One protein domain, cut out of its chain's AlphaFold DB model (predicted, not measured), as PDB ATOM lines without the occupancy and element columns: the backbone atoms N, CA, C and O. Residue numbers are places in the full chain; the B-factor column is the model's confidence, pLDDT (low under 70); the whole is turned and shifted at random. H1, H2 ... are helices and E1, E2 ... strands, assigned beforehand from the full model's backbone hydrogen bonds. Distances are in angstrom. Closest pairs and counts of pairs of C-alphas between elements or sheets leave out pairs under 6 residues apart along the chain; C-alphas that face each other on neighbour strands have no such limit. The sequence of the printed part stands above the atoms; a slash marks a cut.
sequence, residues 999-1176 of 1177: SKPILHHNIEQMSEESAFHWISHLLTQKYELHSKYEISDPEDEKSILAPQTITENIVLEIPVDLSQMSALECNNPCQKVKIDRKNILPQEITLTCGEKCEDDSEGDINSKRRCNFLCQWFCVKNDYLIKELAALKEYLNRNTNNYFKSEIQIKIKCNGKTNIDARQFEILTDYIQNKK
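What this domain is: This is residues 999 to 1176 of the 1177 residues of the protein "Reverse transcriptase domain-containing protein" of Ruminococcus sp. AF31-14BH (UniProt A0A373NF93). A long, strongly twisted sheet of five strands has helix H4 over it, slantwise to the strands, and the shorter H3 across them near one end of H4. H1, H2 and H5 gather at one end of the long strands E1, E2 and E7, with the loop of residues 1036 to 1049 at the other; a small two-stranded sheet, E3 and E6, lies close to the start of H3. The printed part has 178 residues, with five named helices and seven named strands in the order H1 H2 E1 E2 E3 E4 E5 E6 H3 H4 E7 H5. The larger sheet is mixed, in the order E1 E2 E7 E5 E4, the smaller antiparallel, and the class is mixed, helices and strands. The whole is only just compact, close to loose, with a radius of gyration of the C-alphas of 18.8 A and spans of 63 by 43 by 27 A.

Where its parts are: H1, residues 1000 to 1006, begins at C-alpha 1000 (93.635, -81.177, 42.599). H2 is residues 1012 to 1023, 16.3 A long. E1, residues 1028 to 1035, measures 23.1 A, and E2, residues 1050 to 1060, 30.9 A. E3 is residues 1067 to 1069, E4 1077 to 1079, E5 1088 to 1093 and E6 1110 to 1112. H3 is residues 1113 to 1121; H4, residues 1123 to 1138, measures 22.9 A. E7, residues 1145 to 1154, measures 29.6 A, and H5, residues 1162 to 1174, 18.0 A, ending at C-alpha 1174 (115.911, -74.723, 34.012).

How they stand to each other: E1 and E2 form an antiparallel hairpin, with N 1030 and O 1055 2.9 A apart. E2 and E7 are parallel, with N 1054 and O 1147 at 2.8 A. E7 and E5 are antiparallel, N 1091 and O 1150 at 2.8 A; E4 and E5 form a hairpin, N 1092 and O 1078 at 2.8 A. In two layers, helices on one face of a sheet, H4 lies over E7 and E5 at a height of 7.9 A, and H3 over E7 at 8.2 A. H3 and H5 touch, C-alphas 1117 and 1172 closest at 6.5 A, H5 with residues 1168 to 1172 alone. H2 and H5 touch at a steep tilt of 59 degrees, C-alphas 1016 and 1168 closest at 5.7 A. H1 and H2, a helical hairpin, only just touch, with 3 pairs of C-alphas within 8 A, the closest those of 1000 and 1022 at 7.3 A. E3 and E6 are antiparallel, N 1068 and O 1111 at 2.8 A. In H1 to H5 every O i to N i+4 pair is within hydrogen-bond range.

The domain as a whole: The C-alphas farthest apart, those of His 1005 and Glu 1041, are 64.8 A apart. The printed part has no cut. The links E1 to E2 and E5 to E6 are long. Mean pLDDT of the printed part is 81.7; it is under 70 in 26 residues, among them 1037 to 1043 and 1098 to 1109.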
ATOM      1  N   SER A 999      95.947 -84.578  44.954       85.56
ATOM      2  CA  SER A 999      94.627 -83.957  45.068       85.56
ATOM      3  C   SER A 999      94.614 -82.598  44.378       85.56
ATOM      4  O   SER A 999      95.294 -81.666  44.813       85.56
ATOM      5  N   LYS A1000      93.803 -82.453  43.320       86.06
ATOM      6  CA  LYS A1000      93.635 -81.177  42.599       86.06
ATOM      7  C   LYS A1000      93.248 -80.011  43.536       86.06
ATOM      8  O   LYS A1000      93.870 -78.956  43.425       86.06
ATOM      9  N   PRO A1001      92.317 -80.174  44.504       88.62
ATOM     10  CA  PRO A1001      92.058 -79.150  45.522       88.62
ATOM     11  C   PRO A1001      93.281 -78.756  46.362       88.62
ATOM     12  O   PRO A1001      93.495 -77.566  46.588       88.62
ATOM     13  N   ILE A1002      94.098 -79.720  46.807       86.62
ATOM     14  CA  ILE A1002      95.299 -79.422  47.611       86.62
ATOM     15  C   ILE A1002      96.314 -78.642  46.779       86.62
ATOM     16  O   ILE A1002      96.847 -77.650  47.275       86.62
ATOM     17  N   LEU A1003      96.529 -79.037  45.518       86.69
ATOM     18  CA  LEU A1003      97.399 -78.295  44.610       86.69
ATOM     19  C   LEU A1003      96.922 -76.849  44.468       86.69
ATOM     20  O   LEU A1003      97.691 -75.927  44.696       86.69
ATOM     21  N   HIS A1004      95.646 -76.635  44.138       85.88
ATOM     22  CA  HIS A1004      95.112 -75.291  43.901       85.88
ATOM     23  C   HIS A1004      95.225 -74.377  45.127       85.88
ATOM     24  O   HIS A1004      95.498 -73.191  44.973       85.88
ATOM     25  N   HIS A1005      95.041 -74.911  46.337       86.62
ATOM     26  CA  HIS A1005      95.184 -74.123  47.562       86.62
ATOM     27  C   HIS A1005      96.637 -73.762  47.893       86.62
ATOM     28  O   HIS A1005      96.859 -72.784  48.600       86.62
ATOM     29  N   ASN A1006      97.617 -74.543  47.423       88.00
ATOM     30  CA  ASN A1006      98.995 -74.454  47.909       88.00
ATOM     31  C   ASN A1006     100.046 -74.204  46.826       88.00
ATOM     32  O   ASN A1006     101.208 -74.025  47.174       88.00
ATOM     33  N   ILE A1007      99.683 -74.151  45.542       86.00
ATOM     34  CA  ILE A1007     100.636 -74.033  44.425       86.00
ATOM     35  C   ILE A1007     101.590 -72.836  44.560       86.00
ATOM     36  O   ILE A1007     102.722 -72.904  44.102       86.00
ATOM     37  N   GLU A1008     101.169 -71.756  45.229       83.25
ATOM     38  CA  GLU A1008     102.012 -70.575  45.475       83.25
ATOM     39  C   GLU A1008     103.056 -70.775  46.580       83.25
ATOM     40  O   GLU A1008     104.009 -70.007  46.677       83.25
ATOM     41  N   GLN A1009     102.840 -71.769  47.438       82.50
ATOM     42  CA  GLN A1009     103.685 -72.096  48.585       82.50
ATOM     43  C   GLN A1009     104.560 -73.331  48.329       82.50
ATOM     44  O   GLN A1009     105.470 -73.602  49.108       82.50
ATOM     45  N   MET A1010     104.296 -74.080  47.254       85.25
ATOM     46  CA  MET A1010     105.095 -75.236  46.851       85.25
ATOM     47  C   MET A1010     106.420 -74.797  46.218       85.25
ATOM     48  O   MET A1010     106.488 -73.779  45.532       85.25
ATOM     49  N   SER A1011     107.472 -75.595  46.412       81.62
ATOM     50  CA  SER A1011     108.710 -75.454  45.640       81.62
ATOM     51  C   SER A1011     108.457 -75.744  44.154       81.62
ATOM     52  O   SER A1011     107.524 -76.476  43.809       81.62
ATOM     53  N   GLU A1012     109.298 -75.205  43.266       83.06
ATOM     54  CA  GLU A1012     109.190 -75.447  41.816       83.06
ATOM     55  C   GLU A1012     109.211 -76.946  41.480       83.06
ATOM     56  O   GLU A1012     108.411 -77.412  40.671       83.06
ATOM     57  N   GLU A1013     110.076 -77.715  42.148       84.81
ATOM     58  CA  GLU A1013     110.183 -79.167  41.979       84.81
ATOM     59  C   GLU A1013     108.896 -79.890  42.410       84.81
ATOM     60  O   GLU A1013     108.347 -80.694  41.649       84.81
ATOM     61  N   SER A1014     108.372 -79.587  43.602       85.69
ATOM     62  CA  SER A1014     107.151 -80.224  44.110       85.69
ATOM     63  C   SER A1014     105.935 -79.860  43.260       85.69
ATOM     64  O   SER A1014     105.133 -80.735  42.923       85.69
ATOM     65  N   ALA A1015     105.822 -78.597  42.836       88.50
ATOM     66  CA  ALA A1015     104.782 -78.154  41.915       88.50
ATOM     67  C   ALA A1015     104.880 -78.885  40.563       88.50
ATOM     68  O   ALA A1015     103.879 -79.426  40.090       88.50
ATOM     69  N   PHE A1016     106.081 -78.995  39.979       90.94
ATOM     70  CA  PHE A1016     106.317 -79.742  38.740       90.94
ATOM     71  C   PHE A1016     105.878 -81.207  38.854       90.94
ATOM     72  O   PHE A1016     105.169 -81.720  37.978       90.94
ATOM     73  N   HIS A1017     106.269 -81.896  39.931       88.38
ATOM     74  CA  HIS A1017     105.917 -83.301  40.123       88.38
ATOM     75  C   HIS A1017     104.415 -83.502  40.342       88.38
ATOM     76  O   HIS A1017     103.859 -84.430  39.752       88.38
ATOM     77  N   TRP A1018     103.751 -82.636  41.115       89.94
ATOM     78  CA  TRP A1018     102.301 -82.704  41.328       89.94
ATOM     79  C   TRP A1018     101.507 -82.458  40.054       89.94
ATOM     80  O   TRP A1018     100.600 -83.230  39.742       89.94
ATOM     81  N   ILE A1019     101.865 -81.420  39.293       90.69
ATOM     82  CA  ILE A1019     101.224 -81.136  38.007       90.69
ATOM     83  C   ILE A1019     101.436 -82.324  37.061       90.69
ATOM     84  O   ILE A1019     100.493 -82.776  36.423       90.69
ATOM     85  N   SER A1020     102.640 -82.900  37.026       91.06
ATOM     86  CA  SER A1020     102.929 -84.068  36.183       91.06
ATOM     87  C   SER A1020     102.117 -85.315  36.568       91.06
ATOM     88  O   SER A1020     101.683 -86.039  35.673       91.06
ATOM     89  N   HIS A1021     101.869 -85.558  37.863       90.12
ATOM     90  CA  HIS A1021     100.947 -86.614  38.300       90.12
ATOM     91  C   HIS A1021      99.511 -86.315  37.859       90.12
ATOM     92  O   HIS A1021      98.877 -87.180  37.270       90.12
ATOM     93  N   LEU A1022      99.011 -85.087  38.054       88.81
ATOM     94  CA  LEU A1022      97.668 -84.698  37.592       88.81
ATOM     95  C   LEU A1022      97.483 -84.861  36.081       88.81
ATOM     96  O   LEU A1022      96.387 -85.192  35.637       88.81
ATOM     97  N   LEU A1023      98.539 -84.620  35.303       89.75
ATOM     98  CA  LEU A1023      98.521 -84.794  33.854       89.75
ATOM     99  C   LEU A1023      98.519 -86.260  33.425       89.75
ATOM    100  O   LEU A1023      98.063 -86.552  32.325       89.75
ATOM    101  N   THR A1024      99.035 -87.168  34.251       90.25
ATOM    102  CA  THR A1024      99.147 -88.590  33.921       90.25
ATOM    103  C   THR A1024      97.925 -89.320  34.455       90.25
ATOM    104  O   THR A1024      97.790 -89.515  35.659       90.25
ATOM    105  N   GLN A1025      97.004 -89.733  33.587       87.81
ATOM    106  CA  GLN A1025      95.750 -90.327  34.058       87.81
ATOM    107  C   GLN A1025      95.987 -91.682  34.727       87.81
ATOM    108  O   GLN A1025      95.591 -91.892  35.874       87.81
ATOM    109  N   LYS A1026      96.639 -92.575  33.981       87.62
ATOM    110  CA  LYS A1026      96.996 -93.949  34.331       87.62
ATOM    111  C   LYS A1026      98.139 -94.420  33.429       87.62
ATOM    112  O   LYS A1026      98.569 -93.674  32.548       87.62
ATOM    113  N   TYR A1027      98.569 -95.662  33.602       90.81
ATOM    114  CA  TYR A1027      99.331 -96.387  32.592       90.81
ATOM    115  C   TYR A1027      98.606 -97.685  32.220       90.81
ATOM    116  O   TYR A1027      97.800 -98.200  32.996       90.81
ATOM    117  N   GLU A1028      98.896 -98.198  31.031       91.06
ATOM    118  CA  GLU A1028      98.527 -99.541  30.594       91.06
ATOM    119  C   GLU A1028      99.771-100.230  30.025       91.06
ATOM    120  O   GLU A1028     100.553 -99.621  29.298       91.06
ATOM    121  N   LEU A1029      99.974-101.492  30.370       91.50
ATOM    122  CA  LEU A1029     101.090-102.326  29.959       91.50
ATOM    123  C   LEU A1029     100.583-103.416  29.018       91.50
ATOM    124  O   LEU A1029      99.880-104.342  29.421       91.50
ATOM    125  N   HIS A1030     100.974-103.314  27.752       89.50
ATOM    126  CA  HIS A1030     100.554-104.233  26.701       89.50
ATOM    127  C   HIS A1030     101.744-105.033  26.185       89.50
ATOM    128  O   HIS A1030     102.771-104.444  25.863       89.50
ATOM    129  N   SER A1031     101.599-106.343  26.016       89.06
ATOM    130  CA  SER A1031     102.615-107.177  25.362       89.06
ATOM    131  C   SER A1031     102.139-107.560  23.964       89.06
ATOM    132  O   SER A1031     101.145-108.266  23.793       89.06
ATOM    133  N   LYS A1032     102.845-107.070  22.942       89.44
ATOM    134  CA  LYS A1032     102.636-107.429  21.534       89.44
ATOM    135  C   LYS A1032     103.722-108.394  21.101       89.44
ATOM    136  O   LYS A1032     104.848-108.306  21.566       89.44
ATOM    137  N   TYR A1033     103.399-109.297  20.190       89.50
ATOM    138  CA  TYR A1033     104.335-110.326  19.756       89.50
ATOM    139  C   TYR A1033     104.453-110.318  18.236       89.50
ATOM    140  O   TYR A1033     103.450-110.227  17.529       89.50
ATOM    141  N   GLU A1034     105.682-110.415  17.740       87.62
ATOM    142  CA  GLU A1034     106.003-110.410  16.312       87.62
ATOM    143  C   GLU A1034     106.971-111.551  15.996       87.62
ATOM    144  O   GLU A1034     107.921-111.804  16.734       87.62
ATOM    145  N   ILE A1035     106.727-112.277  14.905       83.31
ATOM    146  CA  ILE A1035     107.633-113.333  14.441       83.31
ATOM    147  C   ILE A1035     108.688-112.666  13.557       83.31
ATOM    148  O   ILE A1035     108.336-111.970  12.609       83.31
ATOM    149  N   SER A1036     109.966-112.865  13.875       72.62
ATOM    150  CA  SER A1036     111.080-112.308  13.096       72.62
ATOM    151  C   SER A1036     111.148-112.962  11.710       72.62
ATOM    152  O   SER A1036     110.918-114.170  11.607       72.62
ATOM    153  N   ASP A1037     111.485-112.198  10.664       60.22
ATOM    154  CA  ASP A1037     111.641-112.749   9.312       60.22
ATOM    155  C   ASP A1037     112.757-113.817   9.279       60.22
ATOM    156  O   ASP A1037     113.836-113.602   9.842       60.22
ATOM    157  N   PRO A1038     112.526-114.980   8.638       54.03
ATOM    158  CA  PRO A1038     113.445-116.119   8.625       54.03
ATOM    159  C   PRO A1038     114.629-115.924   7.656       54.03
ATOM    160  O   PRO A1038     114.954-116.824   6.885       54.03
ATOM    161  N   GLU A1039     115.276-114.754   7.666       48.19
ATOM    162  CA  GLU A1039     116.474-114.503   6.842       48.19
ATOM    163  C   GLU A1039     117.682-115.348   7.293       48.19
ATOM    164  O   GLU A1039     118.563-115.645   6.490       48.19
ATOM    165  N   ASP A1040     117.683-115.811   8.549       48.06
ATOM    166  CA  ASP A1040     118.588-116.847   9.046       48.06
ATOM    167  C   ASP A1040     117.861-118.203   9.062       48.06
ATOM    168  O   ASP A1040     116.736-118.294   9.554       48.06
ATOM    169  N   GLU A1041     118.534-119.285   8.653       48.47
ATOM    170  CA  GLU A1041     118.114-120.699   8.784       48.47
ATOM    171  C   GLU A1041     117.956-121.171  10.259       48.47
ATOM    172  O   GLU A1041     118.311-122.292  10.636       48.47
ATOM    173  N   LYS A1042     117.453-120.325  11.163       52.59
ATOM    174  CA  LYS A1042     117.108-120.689  12.537       52.59
ATOM    175  C   LYS A1042     115.773-121.432  12.525       52.59
ATOM    176  O   LYS A1042     114.791-120.986  11.940       52.59
ATOM    177  N   SER A1043     115.747-122.591  13.186       63.03
ATOM    178  CA  SER A1043     114.536-123.393  13.407       63.03
ATOM    179  C   SER A1043     113.362-122.512  13.860       63.03
ATOM    180  O   SER A1043     113.520-121.726  14.787       63.03
ATOM    181  N   ILE A1044     112.180-122.675  13.249       71.00
ATOM    182  CA  ILE A1044     110.957-121.889  13.534       71.00
ATOM    183  C   ILE A1044     110.584-121.877  15.027       71.00
ATOM    184  O   ILE A1044     109.926-120.944  15.471       71.00
ATOM    185  N   LEU A1045     110.988-122.894  15.799       74.25
ATOM    186  CA  LEU A1045     110.709-123.031  17.239       74.25
ATOM    187  C   LEU A1045     111.905-122.664  18.131       74.25
ATOM    188  O   LEU A1045     111.853-122.882  19.340       74.25
ATOM    189  N   ALA A1046     113.008-122.190  17.550       73.81
ATOM    190  CA  ALA A1046     114.188-121.820  18.313       73.81
ATOM    191  C   ALA A1046     113.890-120.633  19.250       73.81
ATOM    192  O   ALA A1046     113.067-119.779  18.926       73.81
ATOM    193  N   PRO A1047     114.576-120.536  20.401       73.19
ATOM    194  CA  PRO A1047     114.513-119.339  21.231       73.19
ATOM    195  C   PRO A1047     114.857-118.071  20.433       73.19
ATOM    196  O   PRO A1047     115.706-118.097  19.543       73.19
ATOM    197  N   GLN A1048     114.220-116.962  20.802       75.81
ATOM    198  CA  GLN A1048     114.368-115.613  20.244       75.81
ATOM    199  C   GLN A1048     113.884-115.433  18.796       75.81
ATOM    200  O   GLN A1048     114.164-114.405  18.182       75.81
ATOM    201  N   THR A1049     113.119-116.379  18.241       79.62
ATOM    202  CA  THR A1049     112.444-116.187  16.942       79.62
ATOM    203  C   THR A1049     111.230-115.265  17.044       79.62
ATOM    204  O   THR A1049     110.889-114.588  16.073       79.62
ATOM    205  N   ILE A1050     110.583-115.217  18.211       85.75
ATOM    206  CA  ILE A1050     109.502-114.275  18.512       85.75
ATOM    207  C   ILE A1050     110.084-113.085  19.274       85.75
ATOM    208  O   ILE A1050     110.785-113.264  20.273       85.75
ATOM    209  N   THR A1051     109.749-111.884  18.816       89.38
ATOM    210  CA  THR A1051     109.992-110.634  19.528       89.38
ATOM    211  C   THR A1051     108.763-110.277  20.368       89.38
ATOM    212  O   THR A1051     107.669-110.114  19.833       89.38
ATOM    213  N   GLU A1052     108.936-110.183  21.683       91.50
ATOM    214  CA  GLU A1052     107.988-109.634  22.653       91.50
ATOM    215  C   GLU A1052     108.223-108.120  22.765       91.50
ATOM    216  O   GLU A1052     109.222-107.656  23.315       91.50
ATOM    217  N   ASN A1053     107.300-107.341  22.214       91.81
ATOM    218  CA  ASN A1053     107.237-105.889  22.304       91.81
ATOM    219  C   ASN A1053     106.401-105.492  23.534       91.81
ATOM    220  O   ASN A1053     105.169-105.492  23.481       91.81
ATOM    221  N   ILE A1054     107.063-105.123  24.628       93.12
ATOM    222  CA  ILE A1054     106.435-104.591  25.842       93.12
ATOM    223  C   ILE A1054     106.157-103.100  25.623       93.12
ATOM    224  O   ILE A1054     107.072-102.293  25.451       93.12
ATOM    225  N   VAL A1055     104.885-102.718  25.615       93.38
ATOM    226  CA  VAL A1055     104.416-101.368  25.304       93.38
ATOM    227  C   VAL A1055     103.768-100.750  26.536       93.38
ATOM    228  O   VAL A1055     102.690-101.166  26.955       93.38
ATOM    229  N   LEU A1056     104.405 -99.720  27.082       94.25
ATOM    230  CA  LEU A1056     103.859 -98.896  28.151       94.25
ATOM    231  C   LEU A1056     103.069 -97.732  27.546       94.25
ATOM    232  O   LEU A1056     103.648 -96.777  27.030       94.25
ATOM    233  N   GLU A1057     101.749 -97.806  27.593       93.69
ATOM    234  CA  GLU A1057     100.851 -96.754  27.136       93.69
ATOM    235  C   GLU A1057     100.470 -95.813  28.284       93.69
ATOM    236  O   GLU A1057     100.074 -96.245  29.362       93.69
ATOM    237  N   ILE A1058     100.592 -94.508  28.050       93.19
ATOM    238  CA  ILE A1058     100.447 -93.463  29.065       93.19
ATOM    239  C   ILE A1058      99.507 -92.382  28.524       93.19
ATOM    240  O   ILE A1058      99.941 -91.473  27.804       93.19
ATOM    241  N   PRO A1059      98.204 -92.476  28.837       91.44
ATOM    242  CA  PRO A1059      97.246 -91.420  28.551       91.44
ATOM    243  C   PRO A1059      97.523 -90.175  29.403       91.44
ATOM    244  O   PRO A1059      97.590 -90.246  30.636       91.44
ATOM    245  N   VAL A1060      97.654 -89.022  28.744       90.88
ATOM    246  CA  VAL A1060      97.944 -87.732  29.373       90.88
ATOM    247  C   VAL A1060      96.931 -86.647  29.003       90.88
ATOM    248  O   VAL A1060      96.507 -86.508  27.851       90.88
ATOM    249  N   ASP A1061      96.606 -85.802  29.981       88.12
ATOM    250  CA  ASP A1061      95.732 -84.627  29.845       88.12
ATOM    251  C   ASP A1061      96.511 -83.361  29.442       88.12
ATOM    252  O   ASP A1061      96.239 -82.245  29.899       88.12
ATOM    253  N   LEU A1062      97.505 -83.540  28.569       85.88
ATOM    254  CA  LEU A1062      98.338 -82.480  28.009       85.88
ATOM    255  C   LEU A1062      98.482 -82.669  26.499       85.88
ATOM    256  O   LEU A1062      99.165 -83.581  26.044       85.88
ATOM    257  N   SER A1063      97.881 -81.777  25.712       83.69
ATOM    258  CA  SER A1063      97.943 -81.828  24.246       83.69
ATOM    259  C   SER A1063      99.019 -80.888  23.683       83.69
ATOM    260  O   SER A1063      98.714 -80.032  22.853       83.69
ATOM    261  N   GLN A1064     100.271 -81.021  24.144       85.50
ATOM    262  CA  GLN A1064     101.373 -80.142  23.727       85.50
ATOM    263  C   GLN A1064     102.384 -80.851  22.815       85.50
ATOM    264  O   GLN A1064     103.399 -81.364  23.269       85.50
ATOM    265  N   MET A1065     102.131 -80.837  21.504       82.69
ATOM    266  CA  MET A1065     102.980 -81.497  20.491       82.69
ATOM    267  C   MET A1065     104.096 -80.606  19.915       82.69
ATOM    268  O   MET A1065     104.743 -80.967  18.931       82.69
ATOM    269  N   SER A1066     104.313 -79.426  20.494       84.06
ATOM    270  CA  SER A1066     105.282 -78.452  19.991       84.06
ATOM    271  C   SER A1066     106.730 -78.940  20.113       84.06
ATOM    272  O   SER A1066     107.084 -79.759  20.967       84.06
ATOM    273  N   ALA A1067     107.589 -78.425  19.231       80.12
ATOM    274  CA  ALA A1067     109.027 -78.624  19.322       80.12
ATOM    275  C   ALA A1067     109.640 -77.630  20.321       80.12
ATOM    276  O   ALA A1067     109.345 -76.437  20.279       80.12
ATOM    277  N   LEU A1068     110.531 -78.122  21.177       78.94
ATOM    278  CA  LEU A1068     111.304 -77.366  22.157       78.94
ATOM    279  C   LEU A1068     112.782 -77.376  21.756       78.94
ATOM    280  O   LEU A1068     113.326 -78.430  21.419       78.94
ATOM    281  N   GLU A1069     113.442 -76.217  21.822       74.75
ATOM    282  CA  GLU A1069     114.900 -76.140  21.670       74.75
ATOM    283  C   GLU A1069     115.572 -76.864  22.850       74.75
ATOM    284  O   GLU A1069     115.248 -76.614  24.018       74.75
ATOM    285  N   CYS A1070     116.489 -77.785  22.565       68.44
ATOM    286  CA  CYS A1070     117.168 -78.607  23.568       68.44
ATOM    287  C   CYS A1070     118.689 -78.564  23.380       68.44
ATOM    288  O   CYS A1070     119.180 -78.722  22.269       68.44
ATOM    289  N   ASN A1071     119.442 -78.399  24.472       64.19
ATOM    290  CA  ASN A1071     120.911 -78.390  24.425       64.19
ATOM    291  C   ASN A1071     121.494 -79.817  24.379       64.19
ATOM    292  O   ASN A1071     122.500 -80.053  23.716       64.19
ATOM    293  N   ASN A1072     120.824 -80.779  25.030       67.44
ATOM    294  CA  ASN A1072     121.242 -82.180  25.134       67.44
ATOM    295  C   ASN A1072     120.154 -83.130  24.594       67.44
ATOM    296  O   ASN A1072     118.969 -82.882  24.837       67.44
ATOM    297  N   PRO A1073     120.518 -84.223  23.893       70.12
ATOM    298  CA  PRO A1073     119.555 -85.224  23.447       70.12
ATOM    299  C   PRO A1073     119.076 -86.091  24.617       70.12
ATOM    300  O   PRO A1073     119.867 -86.419  25.511       70.12
ATOM    301  N   CYS A1074     117.803 -86.509  24.579       81.31
ATOM    302  CA  CYS A1074     117.274 -87.506  25.511       81.31
ATOM    303  C   CYS A1074     118.148 -88.769  25.453       81.31
ATOM    304  O   CYS A1074     118.440 -89.288  24.371       81.31
ATOM    305  N   GLN A1075     118.608 -89.228  26.617       82.44
ATOM    306  CA  GLN A1075     119.464 -90.405  26.740       82.44
ATOM    307  C   GLN A1075     118.612 -91.648  27.001       82.44
ATOM    308  O   GLN A1075     117.603 -91.560  27.693       82.44
ATOM    309  N   LYS A1076     119.055 -92.808  26.496       84.69
ATOM    310  CA  LYS A1076     118.409 -94.121  26.697       84.69
ATOM    311  C   LYS A1076     116.955 -94.215  26.203       84.69
ATOM    312  O   LYS A1076     116.279 -95.206  26.476       84.69
ATOM    313  N   VAL A1077     116.495 -93.225  25.448       87.31
ATOM    314  CA  VAL A1077     115.239 -93.247  24.718       87.31
ATOM    315  C   VAL A1077     115.382 -92.518  23.378       87.31
ATOM    316  O   VAL A1077     116.093 -91.513  23.287       87.31
ATOM    317  N   LYS A1078     114.692 -93.010  22.344       87.75
ATOM    318  CA  LYS A1078     114.605 -92.386  21.017       87.75
ATOM    319  C   LYS A1078     113.150 -92.170  20.619       87.75
ATOM    320  O   LYS A1078     112.349 -93.094  20.693       87.75
ATOM    321  N   ILE A1079     112.808 -90.959  20.186       85.75
ATOM    322  CA  ILE A1079     111.487 -90.660  19.620       85.75
ATOM    323  C   ILE A1079     111.379 -91.191  18.186       85.75
ATOM    324  O   ILE A1079     112.254 -90.927  17.357       85.75
ATOM    325  N   ASP A1080     110.287 -91.891  17.875       83.81
ATOM    326  CA  ASP A1080     109.972 -92.287  16.502       83.81
ATOM    327  C   ASP A1080     109.420 -91.086  15.722       83.81
ATOM    328  O   ASP A1080     108.216 -90.833  15.677       83.81
ATOM    329  N   ARG A1081     110.324 -90.316  15.106       77.00
ATOM    330  CA  ARG A1081     109.967 -89.133  14.309       77.00
ATOM    331  C   ARG A1081     109.190 -89.473  13.034       77.00
ATOM    332  O   ARG A1081     108.537 -88.585  12.494       77.00
ATOM    333  N   LYS A1082     109.266 -90.716  12.541       71.56
ATOM    334  CA  LYS A1082     108.632 -91.131  11.279       71.56
ATOM    335  C   LYS A1082     107.140 -91.416  11.456       71.56
ATOM    336  O   LYS A1082     106.390 -91.241  10.501       71.56
ATOM    337  N   ASN A1083     106.715 -91.776  12.669       72.44
ATOM    338  CA  ASN A1083     105.339 -92.174  12.982       72.44
ATOM    339  C   ASN A1083     104.683 -91.315  14.086       72.44
ATOM    340  O   ASN A1083     103.889 -91.824  14.877       72.44
ATOM    341  N   ILE A1084     104.991 -90.012  14.164       79.62
ATOM    342  CA  ILE A1084     104.290 -89.098  15.087       79.62
ATOM    343  C   ILE A1084     102.854 -88.875  14.596       79.62
ATOM    344  O   ILE A1084     102.638 -88.389  13.485       79.62
ATOM    345  N   LEU A1085     101.871 -89.182  15.444       80.38
ATOM    346  CA  LEU A1085     100.453 -88.931  15.181       80.38
ATOM    347  C   LEU A1085     100.002 -87.629  15.874       80.38
ATOM    348  O   LEU A1085     100.618 -87.215  16.857       80.38
ATOM    349  N   PRO A1086      98.896 -86.987  15.440       78.12
ATOM    350  CA  PRO A1086      98.429 -85.718  16.018       78.12
ATOM    351  C   PRO A1086      98.204 -85.728  17.540       78.12
ATOM    352  O   PRO A1086      98.239 -84.675  18.172       78.12
ATOM    353  N   GLN A1087      97.954 -86.904  18.123       83.94
ATOM    354  CA  GLN A1087      97.664 -87.102  19.546       83.94
ATOM    355  C   GLN A1087      98.475 -88.253  20.166       83.94
ATOM    356  O   GLN A1087      98.147 -88.697  21.260       83.94
ATOM    357  N   GLU A1088      99.527 -88.752  19.508       88.75
ATOM    358  CA  GLU A1088     100.349 -89.847  20.047       88.75
ATOM    359  C   GLU A1088     101.819 -89.695  19.638       88.75
ATOM    360  O   GLU A1088     102.127 -89.452  18.469       88.75
ATOM    361  N   ILE A1089     102.726 -89.889  20.602       90.12
ATOM    362  CA  ILE A1089     104.162 -90.073  20.345       90.12
ATOM    363  C   ILE A1089     104.624 -91.440  20.856       90.12
ATOM    364  O   ILE A1089     104.204 -91.884  21.925       90.12
ATOM    365  N   THR A1090     105.515 -92.092  20.106       90.62
ATOM    366  CA  THR A1090     106.141 -93.366  20.494       90.62
ATOM    367  C   THR A1090     107.628 -93.159  20.772       90.62
ATOM    368  O   THR A1090     108.328 -92.475  20.020       90.62
ATOM    369  N   LEU A1091     108.102 -93.745  21.868       90.62
ATOM    370  CA  LEU A1091     109.469 -93.668  22.359       90.62
ATOM    371  C   LEU A1091     110.060 -95.082  22.498       90.62
ATOM    372  O   LEU A1091     109.519 -95.906  23.234       90.62
ATOM    373  N   THR A1092     111.183 -95.362  21.843       90.69
ATOM    374  CA  THR A1092     111.892 -96.651  21.924       90.69
ATOM    375  C   THR A1092     112.960 -96.606  23.013       90.69
ATOM    376  O   THR A1092     113.831 -95.731  22.995       90.69
ATOM    377  N   CYS A1093     112.921 -97.546  23.961       90.88
ATOM    378  CA  CYS A1093     113.879 -97.608  25.068       90.88
ATOM    379  C   CYS A1093     115.220 -98.236  24.641       90.88
ATOM    380  O   CYS A1093     115.269 -99.170  23.835       90.88
ATOM    381  N   GLY A1094     116.317 -97.751  25.229       84.81
ATOM    382  CA  GLY A1094     117.685 -98.242  25.007       84.81
ATOM    383  C   GLY A1094     118.482 -97.503  23.924       84.81
ATOM    384  O   GLY A1094     119.681 -97.731  23.799       84.81
ATOM    385  N   GLU A1095     117.858 -96.587  23.185       82.94
ATOM    386  CA  GLU A1095     118.492 -95.814  22.105       82.94
ATOM    387  C   GLU A1095     118.719 -94.346  22.509       82.94
ATOM    388  O   GLU A1095     118.381 -93.950  23.618       82.94
ATOM    389  N   LYS A1096     119.326 -93.510  21.660       80.25
ATOM    390  CA  LYS A1096     119.438 -92.059  21.907       80.25
ATOM    391  C   LYS A1096     118.632 -91.286  20.871       80.25
ATOM    392  O   LYS A1096     118.571 -91.685  19.710       80.25
ATOM    393  N   CYS A1097     118.045 -90.159  21.272       76.81
ATOM    394  CA  CYS A1097     117.441 -89.216  20.332       76.81
ATOM    395  C   CYS A1097     118.530 -88.588  19.444       76.81
ATOM    396  O   CYS A1097     119.202 -87.646  19.860       76.81
ATOM    397  N   GLU A1098     118.698 -89.108  18.231       68.50
ATOM    398  CA  GLU A1098     119.539 -88.512  17.184       68.50
ATOM    399  C   GLU A1098     118.757 -87.426  16.411       68.50
ATOM    400  O   GLU A1098     117.517 -87.425  16.378       68.50
ATOM    401  N   ASP A1099     119.479 -86.465  15.829       59.53
ATOM    402  CA  ASP A1099     118.940 -85.478  14.886       59.53
ATOM    403  C   ASP A1099     119.351 -85.879  13.463       59.53
ATOM    404  O   ASP A1099     120.522 -86.155  13.224       59.53
ATOM    405  N   ASP A1100     118.429 -85.809  12.497       51.34
ATOM    406  CA  ASP A1100     118.691 -86.071  11.064       51.34
ATOM    407  C   ASP A1100     119.599 -85.007  10.396       51.34
ATOM    408  O   ASP A1100     119.754 -84.979   9.176       51.34
ATOM    409  N   SER A1101     120.193 -84.095  11.173       51.62
ATOM    410  CA  SER A1101     121.119 -83.056  10.696       51.62
ATOM    411  C   SER A1101     122.561 -83.390  11.076       51.62
ATOM    412  O   SER A1101     123.270 -82.601  11.701       51.62
ATOM    413  N   GLU A1102     123.023 -84.570  10.664       42.19
ATOM    414  CA  GLU A1102     124.457 -84.838  10.546       42.19
ATOM    415  C   GLU A1102     125.037 -83.953   9.428       42.19
ATOM    416  O   GLU A1102     125.094 -84.336   8.262       42.19
ATOM    417  N   GLY A1103     125.419 -82.718   9.768       47.03
ATOM    418  CA  GLY A1103     126.121 -81.837   8.831       47.03
ATOM    419  C   GLY A1103     126.227 -80.361   9.208       47.03
ATOM    420  O   GLY A1103     127.110 -79.691   8.677       47.03
ATOM    421  N   ASP A1104     125.399 -79.839  10.120       48.66
ATOM    422  CA  ASP A1104     125.409 -78.407  10.456       48.66
ATOM    423  C   ASP A1104     125.599 -78.174  11.963       48.66
ATOM    424  O   ASP A1104     124.703 -78.402  12.773       48.66
ATOM    425  N   ILE A1105     126.794 -77.716  12.346       51.00
ATOM    426  CA  ILE A1105     127.214 -77.475  13.741       51.00
ATOM    427  C   ILE A1105     126.405 -76.329  14.394       51.00
ATOM    428  O   ILE A1105     126.398 -76.205  15.618       51.00
ATOM    429  N   ASN A1106     125.680 -75.529  13.601       50.56
ATOM    430  CA  ASN A1106     124.898 -74.378  14.062       50.56
ATOM    431  C   ASN A1106     123.373 -74.603  14.105       50.56
ATOM    432  O   ASN A1106     122.639 -73.666  14.441       50.56
ATOM    433  N   SER A1107     122.859 -75.800  13.793       53.12
ATOM    434  CA  SER A1107     121.418 -76.058  13.909       53.12
ATOM    435  C   SER A1107     121.031 -76.262  15.383       53.12
ATOM    436  O   SER A1107     121.556 -77.117  16.101       53.12
ATOM    437  N   LYS A1108     120.116 -75.427  15.891       54.97
ATOM    438  CA  LYS A1108     119.567 -75.610  17.241       54.97
ATOM    439  C   LYS A1108     118.740 -76.894  17.272       54.97
ATOM    440  O   LYS A1108     117.716 -76.980  16.591       54.97
ATOM    441  N   ARG A1109     119.167 -77.862  18.083       64.88
ATOM    442  CA  ARG A1109     118.505 -79.164  18.226       64.88
ATOM    443  C   ARG A1109     117.089 -79.002  18.774       64.88
ATOM    444  O   ARG A1109     116.854 -78.194  19.679       64.88
ATOM    445  N   ARG A1110     116.139 -79.763  18.227       72.12
ATOM    446  CA  ARG A1110     114.710 -79.680  18.574       72.12
ATOM    447  C   ARG A1110     114.137 -81.057  18.892       72.12
ATOM    448  O   ARG A1110     114.203 -81.967  18.066       72.12
ATOM    449  N   CYS A1111     113.506 -81.174  20.058       80.00
ATOM    450  CA  CYS A1111     112.796 -82.372  20.511       80.00
ATOM    451  C   CYS A1111     111.329 -82.032  20.826       80.00
ATOM    452  O   CYS A1111     111.004 -80.877  21.090       80.00
ATOM    453  N   ASN A1112     110.431 -83.014  20.790       86.88
ATOM    454  CA  ASN A1112     109.025 -82.809  21.146       86.88
ATOM    455  C   ASN A1112     108.872 -82.517  22.655       86.88
ATOM    456  O   ASN A1112     109.558 -83.133  23.477       86.88
ATOM    457  N   PHE A1113     107.963 -81.601  23.015       87.50
ATOM    458  CA  PHE A1113     107.705 -81.207  24.404       87.50
ATOM    459  C   PHE A1113     107.373 -82.401  25.304       87.50
ATOM    460  O   PHE A1113     107.970 -82.528  26.368       87.50
ATOM    461  N   LEU A1114     106.469 -83.294  24.888       88.62
ATOM    462  CA  LEU A1114     106.052 -84.447  25.695       88.62
ATOM    463  C   LEU A1114     107.188 -85.445  25.894       88.62
ATOM    464  O   LEU A1114     107.320 -85.993  26.982       88.62
ATOM    465  N   CYS A1115     108.042 -85.640  24.885       88.06
ATOM    466  CA  CYS A1115     109.243 -86.463  25.035       88.06
ATOM    467  C   CYS A1115     110.160 -85.889  26.124       88.06
ATOM    468  O   CYS A1115     110.561 -86.613  27.031       88.06
ATOM    469  N   GLN A1116     110.438 -84.583  26.082       87.31
ATOM    470  CA  GLN A1116     111.278 -83.907  27.076       87.31
ATOM    471  C   GLN A1116     110.648 -83.918  28.471       87.31
ATOM    472  O   GLN A1116     111.304 -84.312  29.430       87.31
ATOM    473  N   TRP A1117     109.372 -83.545  28.584       90.50
ATOM    474  CA  TRP A1117     108.620 -83.588  29.838       90.50
ATOM    475  C   TRP A1117     108.673 -84.982  30.465       90.50
ATOM    476  O   TRP A1117     109.038 -85.121  31.633       90.50
ATOM    477  N   PHE A1118     108.391 -86.018  29.672       90.69
ATOM    478  CA  PHE A1118     108.395 -87.394  30.147       90.69
ATOM    479  C   PHE A1118     109.787 -87.840  30.596       90.69
ATOM    480  O   PHE A1118     109.914 -88.453  31.653       90.69
ATOM    481  N   CYS A1119     110.838 -87.485  29.846       89.25
ATOM    482  CA  CYS A1119     112.218 -87.795  30.222       89.25
ATOM    483  C   CYS A1119     112.651 -87.094  31.510       89.25
ATOM    484  O   CYS A1119     113.317 -87.698  32.343       89.25
ATOM    485  N   VAL A1120     112.264 -85.830  31.692       89.56
ATOM    486  CA  VAL A1120     112.602 -85.057  32.895       89.56
ATOM    487  C   VAL A1120     111.854 -85.583  34.122       89.56
ATOM    488  O   VAL A1120     112.447 -85.659  35.199       89.56
ATOM    489  N   LYS A1121     110.574 -85.954  33.974       89.94
ATOM    490  CA  LYS A1121     109.750 -86.492  35.067       89.94
ATOM    491  C   LYS A1121     110.121 -87.936  35.426       89.94
ATOM    492  O   LYS A1121     110.145 -88.249  36.611       89.94
ATOM    493  N   ASN A1122     110.427 -88.784  34.440       91.56
ATOM    494  CA  ASN A1122     110.566 -90.239  34.604       91.56
ATOM    495  C   ASN A1122     111.959 -90.764  34.211       91.56
ATOM    496  O   ASN A1122     112.086 -91.848  33.641       91.56
ATOM    497  N   ASP A1123     113.017 -90.007  34.515       90.31
ATOM    498  CA  ASP A1123     114.408 -90.373  34.194       90.31
ATOM    499  C   ASP A1123     114.799 -91.759  34.745       90.31
ATOM    500  O   ASP A1123     115.372 -92.579  34.024       90.31
ATOM    501  N   TYR A1124     114.423 -92.065  35.994       91.56
ATOM    502  CA  TYR A1124     114.667 -93.378  36.600       91.56
ATOM    503  C   TYR A1124     113.950 -94.509  35.856       91.56
ATOM    504  O   TYR A1124     114.583 -95.516  35.548       91.56
ATOM    505  N   LEU A1125     112.679 -94.326  35.482       93.50
ATOM    506  CA  LEU A1125     111.919 -95.319  34.714       93.50
ATOM    507  C   LEU A1125     112.572 -95.597  33.356       93.50
ATOM    508  O   LEU A1125     112.727 -96.752  32.975       93.50
ATOM    509  N   ILE A1126     113.020 -94.563  32.640       92.81
ATOM    510  CA  ILE A1126     113.691 -94.734  31.340       92.81
ATOM    511  C   ILE A1126     115.002 -95.511  31.496       92.81
ATOM    512  O   ILE A1126     115.297 -96.407  30.701       92.81
ATOM    513  N   LYS A1127     115.796 -95.186  32.524       92.81
ATOM    514  CA  LYS A1127     117.037 -95.911  32.827       92.81
ATOM    515  C   LYS A1127     116.763 -97.377  33.156       92.81
ATOM    516  O   LYS A1127     117.489 -98.232  32.647       92.81
ATOM    517  N   GLU A1128     115.729 -97.637  33.951       94.69
ATOM    518  CA  GLU A1128     115.313 -98.970  34.380       94.69
ATOM    519  C   GLU A1128     114.835 -99.813  33.190       94.69
ATOM    520  O   GLU A1128     115.350-100.906  32.967       94.69
ATOM    521  N   LEU A1129     113.937 -99.282  32.351       94.69
ATOM    522  CA  LEU A1129     113.424 -99.973  31.162       94.69
ATOM    523  C   LEU A1129     114.528-100.264  30.136       94.69
ATOM    524  O   LEU A1129     114.571-101.350  29.556       94.69
ATOM    525  N   ALA A1130     115.465 -99.335  29.929       93.50
ATOM    526  CA  ALA A1130     116.612 -99.570  29.053       93.50
ATOM    527  C   ALA A1130     117.522-100.700  29.573       93.50
ATOM    528  O   ALA A1130     117.959-101.548  28.793       93.50
ATOM    529  N   ALA A1131     117.784-100.737  30.884       94.06
ATOM    530  CA  ALA A1131     118.586-101.789  31.507       94.06
ATOM    531  C   ALA A1131     117.866-103.148  31.504       94.06
ATOM    532  O   ALA A1131     118.495-104.176  31.242       94.06
ATOM    533  N   LEU A1132     116.547-103.153  31.717       94.06
ATOM    534  CA  LEU A1132     115.705-104.342  31.618       94.06
ATOM    535  C   LEU A1132     115.750-104.939  30.207       94.06
ATOM    536  O   LEU A1132     116.050-106.125  30.069       94.06
ATOM    537  N   LYS A1133     115.537-104.128  29.160       93.62
ATOM    538  CA  LYS A1133     115.641-104.565  27.754       93.62
ATOM    539  C   LYS A1133     116.995-105.216  27.469       93.62
ATOM    540  O   LYS A1133     117.068-106.285  26.863       93.62
ATOM    541  N   GLU A1134     118.080-104.586  27.911       91.94
ATOM    542  CA  GLU A1134     119.427-105.123  27.725       91.94
ATOM    543  C   GLU A1134     119.630-106.449  28.479       91.94
ATOM    544  O   GLU A1134     120.212-107.392  27.939       91.94
ATOM    545  N   TYR A1135     119.121-106.558  29.707       91.12
ATOM    546  CA  TYR A1135     119.208-107.777  30.507       91.12
ATOM    547  C   TYR A1135     118.429-108.949  29.896       91.12
ATOM    548  O   TYR A1135     118.981-110.049  29.793       91.12
ATOM    549  N   LEU A1136     117.185-108.716  29.464       89.69
ATOM    550  CA  LEU A1136     116.323-109.735  28.855       89.69
ATOM    551  C   LEU A1136     116.939-110.310  27.574       89.69
ATOM    552  O   LEU A1136     116.906-111.523  27.370       89.69
ATOM    553  N   ASN A1137     117.569-109.464  26.753       88.94
ATOM    554  CA  ASN A1137     118.193-109.881  25.494       88.94
ATOM    555  C   ASN A1137     119.574-110.534  25.665       88.94
ATOM    556  O   ASN A1137     119.979-111.344  24.835       88.94
ATOM    557  N   ARG A1138     120.309-110.226  26.743       86.12
ATOM    558  CA  ARG A1138     121.591-110.885  27.056       86.12
ATOM    559  C   ARG A1138     121.418-112.319  27.571       86.12
ATOM    560  O   ARG A1138     122.388-113.077  27.576       86.12
ATOM    561  N   ASN A1139     120.231-112.695  28.052       79.31
ATOM    562  CA  ASN A1139     120.011-113.987  28.694       79.31
ATOM    563  C   ASN A1139     119.627-115.079  27.684       79.31
ATOM    564  O   ASN A1139     118.549-115.053  27.099       79.31
ATOM    565  N   THR A1140     120.479-116.093  27.534       70.81
ATOM    566  CA  THR A1140     120.276-117.196  26.575       70.81
ATOM    567  C   THR A1140     119.094-118.107  26.914       70.81
ATOM    568  O   THR A1140     118.670-118.888  26.070       70.81
ATOM    569  N   ASN A1141     118.577-118.043  28.145       70.50
ATOM    570  CA  ASN A1141     117.420-118.832  28.577       70.50
ATOM    571  C   ASN A1141     116.077-118.143  28.286       70.50
ATOM    572  O   ASN A1141     115.031-118.767  28.499       70.50
ATOM    573  N   ASN A1142     116.092-116.878  27.849       76.38
ATOM    574  CA  ASN A1142     114.882-116.168  27.453       76.38
ATOM    575  C   ASN A1142     114.375-116.708  26.112       76.38
ATOM    576  O   ASN A1142     115.136-116.807  25.147       76.38
ATOM    577  N   TYR A1143     113.100-117.100  26.073       78.31
ATOM    578  CA  TYR A1143     112.491-117.631  24.856       78.31
ATOM    579  C   TYR A1143     112.153-116.522  23.862       78.31
ATOM    580  O   TYR A1143     112.213-116.757  22.659       78.31
ATOM    581  N   PHE A1144     111.851-115.320  24.345       85.38
ATOM    582  CA  PHE A1144     111.531-114.173  23.510       85.38
ATOM    583  C   PHE A1144     112.749-113.262  23.349       85.38
ATOM    584  O   PHE A1144     113.582-113.140  24.249       85.38
ATOM    585  N   LYS A1145     112.861-112.607  22.194       88.94
ATOM    586  CA  LYS A1145     113.640-111.370  22.080       88.94
ATOM    587  C   LYS A1145     112.767-110.247  22.635       88.94
ATOM    588  O   LYS A1145     111.612-110.168  22.245       88.94
ATOM    589  N   SER A1146     113.266-109.391  23.515       91.12
ATOM    590  CA  SER A1146     112.427-108.379  24.171       91.12
ATOM    591  C   SER A1146     112.730-106.975  23.652       91.12
ATOM    592  O   SER A1146     113.880-106.537  23.614       91.12
ATOM    593  N   GLU A1147     111.690-106.235  23.303       92.56
ATOM    594  CA  GLU A1147     111.734-104.827  22.912       92.56
ATOM    595  C   GLU A1147     110.791-104.030  23.816       92.56
ATOM    596  O   GLU A1147     109.754-104.538  24.232       92.56
ATOM    597  N   ILE A1148     111.154-102.792  24.166       94.31
ATOM    598  CA  ILE A1148     110.371-101.975  25.107       94.31
ATOM    599  C   ILE A1148     110.095-100.598  24.506       94.31
ATOM    600  O   ILE A1148     111.021 -99.877  24.119       94.31
ATOM    601  N   GLN A1149     108.816-100.226  24.458       94.12
ATOM    602  CA  GLN A1149     108.325 -98.966  23.904       94.12
ATOM    603  C   GLN A1149     107.432 -98.232  24.907       94.12
ATOM    604  O   GLN A1149     106.706 -98.853  25.678       94.12
ATOM    605  N   ILE A1150     107.445 -96.900  24.857       94.00
ATOM    606  CA  ILE A1150     106.553 -96.032  25.631       94.00
ATOM    607  C   ILE A1150     105.702 -95.225  24.652       94.00
ATOM    608  O   ILE A1150     106.234 -94.543  23.776       94.00
ATOM    609  N   LYS A1151     104.380 -95.287  24.799       93.12
ATOM    610  CA  LYS A1151     103.406 -94.549  23.991       93.12
ATOM    611  C   LYS A1151     102.714 -93.498  24.839       93.12
ATOM    612  O   LYS A1151     101.988 -93.844  25.761       93.12
ATOM    613  N   ILE A1152     102.893 -92.224  24.513       92.38
ATOM    614  CA  ILE A1152     102.228 -91.120  25.217       92.38
ATOM    615  C   ILE A1152     101.055 -90.653  24.356       92.38
ATOM    616  O   ILE A1152     101.277 -90.170  23.243       92.38
ATOM    617  N   LYS A1153      99.822 -90.802  24.861       90.94
ATOM    618  CA  LYS A1153      98.574 -90.456  24.155       90.94
ATOM    619  C   LYS A1153      97.900 -89.231  24.766       90.94
ATOM    620  O   LYS A1153      97.656 -89.200  25.965       90.94
ATOM    621  N   CYS A1154      97.550 -88.245  23.951       87.44
ATOM    622  CA  CYS A1154      96.922 -86.998  24.384       87.44
ATOM    623  C   CYS A1154      95.400 -87.045  24.205       87.44
ATOM    624  O   CYS A1154      94.913 -87.180  23.086       87.44
ATOM    625  N   ASN A1155      94.631 -86.792  25.265       72.44
ATOM    626  CA  ASN A1155      93.158 -86.850  25.224       72.44
ATOM    627  C   ASN A1155      92.463 -85.608  24.614       72.44
ATOM    628  O   ASN A1155      91.278 -85.360  24.842       72.44
ATOM    629  N   GLY A1156      93.184 -84.784  23.847       60.53
ATOM    630  CA  GLY A1156      92.634 -83.629  23.121       60.53
ATOM    631  C   GLY A1156      92.137 -82.445  23.972       60.53
ATOM    632  O   GLY A1156      91.753 -81.424  23.404       60.53
ATOM    633  N   LYS A1157      92.157 -82.528  25.311       66.00
ATOM    634  CA  LYS A1157      91.844 -81.422  26.235       66.00
ATOM    635  C   LYS A1157      92.974 -81.251  27.253       66.00
ATOM    636  O   LYS A1157      93.233 -82.155  28.037       66.00
ATOM    637  N   THR A1158      93.626 -80.090  27.252       72.81
ATOM    638  CA  THR A1158      94.605 -79.715  28.284       72.81
ATOM    639  C   THR A1158      93.855 -79.324  29.563       72.81
ATOM    640  O   THR A1158      93.049 -78.396  29.533       72.81
ATOM    641  N   ASN A1159      94.099 -80.025  30.674       71.62
ATOM    642  CA  ASN A1159      93.369 -79.842  31.943       71.62
ATOM    643  C   ASN A1159      94.182 -79.086  33.016       71.62
ATOM    644  O   ASN A1159      94.038 -79.347  34.214       71.62
ATOM    645  N   ILE A1160      95.041 -78.162  32.580       82.88
ATOM    646  CA  ILE A1160      95.865 -77.303  33.438       82.88
ATOM    647  C   ILE A1160      95.741 -75.840  33.012       82.88
ATOM    648  O   ILE A1160      95.482 -75.549  31.842       82.88
ATOM    649  N   ASP A1161      95.886 -74.923  33.967       84.12
ATOM    650  CA  ASP A1161      95.851 -73.482  33.702       84.12
ATOM    651  C   ASP A1161      97.193 -72.952  33.154       84.12
ATOM    652  O   ASP A1161      98.195 -73.669  33.085       84.12
ATOM    653  N   ALA A1162      97.209 -71.684  32.727       85.75
ATOM    654  CA  ALA A1162      98.397 -71.063  32.140       85.75
ATOM    655  C   ALA A1162      99.595 -71.053  33.104       85.75
ATOM    656  O   ALA A1162     100.712 -71.338  32.687       85.75
ATOM    657  N   ARG A1163      99.354 -70.817  34.399       85.81
ATOM    658  CA  ARG A1163     100.403 -70.773  35.425       85.81
ATOM    659  C   ARG A1163     101.001 -72.158  35.667       85.81
ATOM    660  O   ARG A1163     102.212 -72.305  35.772       85.81
ATOM    661  N   GLN A1164     100.166 -73.190  35.734       88.44
ATOM    662  CA  GLN A1164     100.609 -74.581  35.835       88.44
ATOM    663  C   GLN A1164     101.442 -74.985  34.613       88.44
ATOM    664  O   GLN A1164     102.441 -75.690  34.745       88.44
ATOM    665  N   PHE A1165     101.065 -74.513  33.423       88.50
ATOM    666  CA  PHE A1165     101.826 -74.757  32.201       88.50
ATOM    667  C   PHE A1165     103.173 -74.010  32.167       88.50
ATOM    668  O   PHE A1165     104.169 -74.578  31.710       88.50
ATOM    669  N   GLU A1166     103.229 -72.777  32.680       88.81
ATOM    670  CA  GLU A1166     104.476 -72.018  32.868       88.81
ATOM    671  C   GLU A1166     105.440 -72.775  33.788       88.81
ATOM    672  O   GLU A1166     106.560 -73.056  33.372       88.81
ATOM    673  N   ILE A1167     104.973 -73.250  34.952       89.75
ATOM    674  CA  ILE A1167     105.786 -74.050  35.889       89.75
ATOM    675  C   ILE A1167     106.398 -75.280  35.200       89.75
ATOM    676  O   ILE A1167     107.583 -75.566  35.374       89.75
ATOM    677  N   LEU A1168     105.619 -76.012  34.391       89.44
ATOM    678  CA  LEU A1168     106.142 -77.157  33.634       89.44
ATOM    679  C   LEU A1168     107.229 -76.740  32.643       89.44
ATOM    680  O   LEU A1168     108.266 -77.396  32.545       89.44
ATOM    681  N   THR A1169     106.975 -75.672  31.888       87.50
ATOM    682  CA  THR A1169     107.874 -75.202  30.832       87.50
ATOM    683  C   THR A1169     109.184 -74.691  31.425       87.50
ATOM    684  O   THR A1169     110.253 -75.098  30.964       87.50
ATOM    685  N   ASP A1170     109.104 -73.869  32.469       88.25
ATOM    686  CA  ASP A1170     110.252 -73.271  33.144       88.25
ATOM    687  C   ASP A1170     111.105 -74.342  33.816       88.25
ATOM    688  O   ASP A1170     112.319 -74.361  33.629       88.25
ATOM    689  N   TYR A1171     110.490 -75.318  34.494       89.25
ATOM    690  CA  TYR A1171     111.235 -76.413  35.115       89.25
ATOM    691  C   TYR A1171     111.982 -77.269  34.078       89.25
ATOM    692  O   TYR A1171     113.168 -77.564  34.242       89.25
ATOM    693  N   ILE A1172     111.325 -77.615  32.960       86.19
ATOM    694  CA  ILE A1172     111.956 -78.352  31.849       86.19
ATOM    695  C   ILE A1172     113.105 -77.543  31.232       86.19
ATOM    696  O   ILE A1172     114.080 -78.135  30.767       86.19
ATOM    697  N   GLN A1173     113.014 -76.210  31.188       80.31
ATOM    698  CA  GLN A1173     114.071 -75.342  30.664       80.31
ATOM    699  C   GLN A1173     115.218 -75.119  31.662       80.31
ATOM    700  O   GLN A1173     116.372 -75.106  31.239       80.31
ATOM    701  N   ASN A1174     114.930 -74.999  32.959       75.94
ATOM    702  CA  ASN A1174     115.911 -74.723  34.012       75.94
ATOM    703  C   ASN A1174     116.765 -75.945  34.353       75.94
ATOM    704  O   ASN A1174     117.971 -75.801  34.537       75.94
ATOM    705  N   LYS A1175     116.200 -77.160  34.302       67.12
ATOM    706  CA  LYS A1175     116.964 -78.417  34.449       67.12
ATOM    707  C   LYS A1175     117.935 -78.695  33.278       67.12
ATOM    708  O   LYS A1175     118.557 -79.754  33.239       67.12
ATOM    709  N   LYS A1176     118.029 -77.776  32.295       49.75
ATOM    710  CA  LYS A1176     118.990 -77.790  31.169       49.75
ATOM    711  C   LYS A1176     120.329 -77.106  31.487       49.75
ATOM    712  O   LYS A1176     121.190 -77.093  30.601       49.75
TER     713      LYS A1176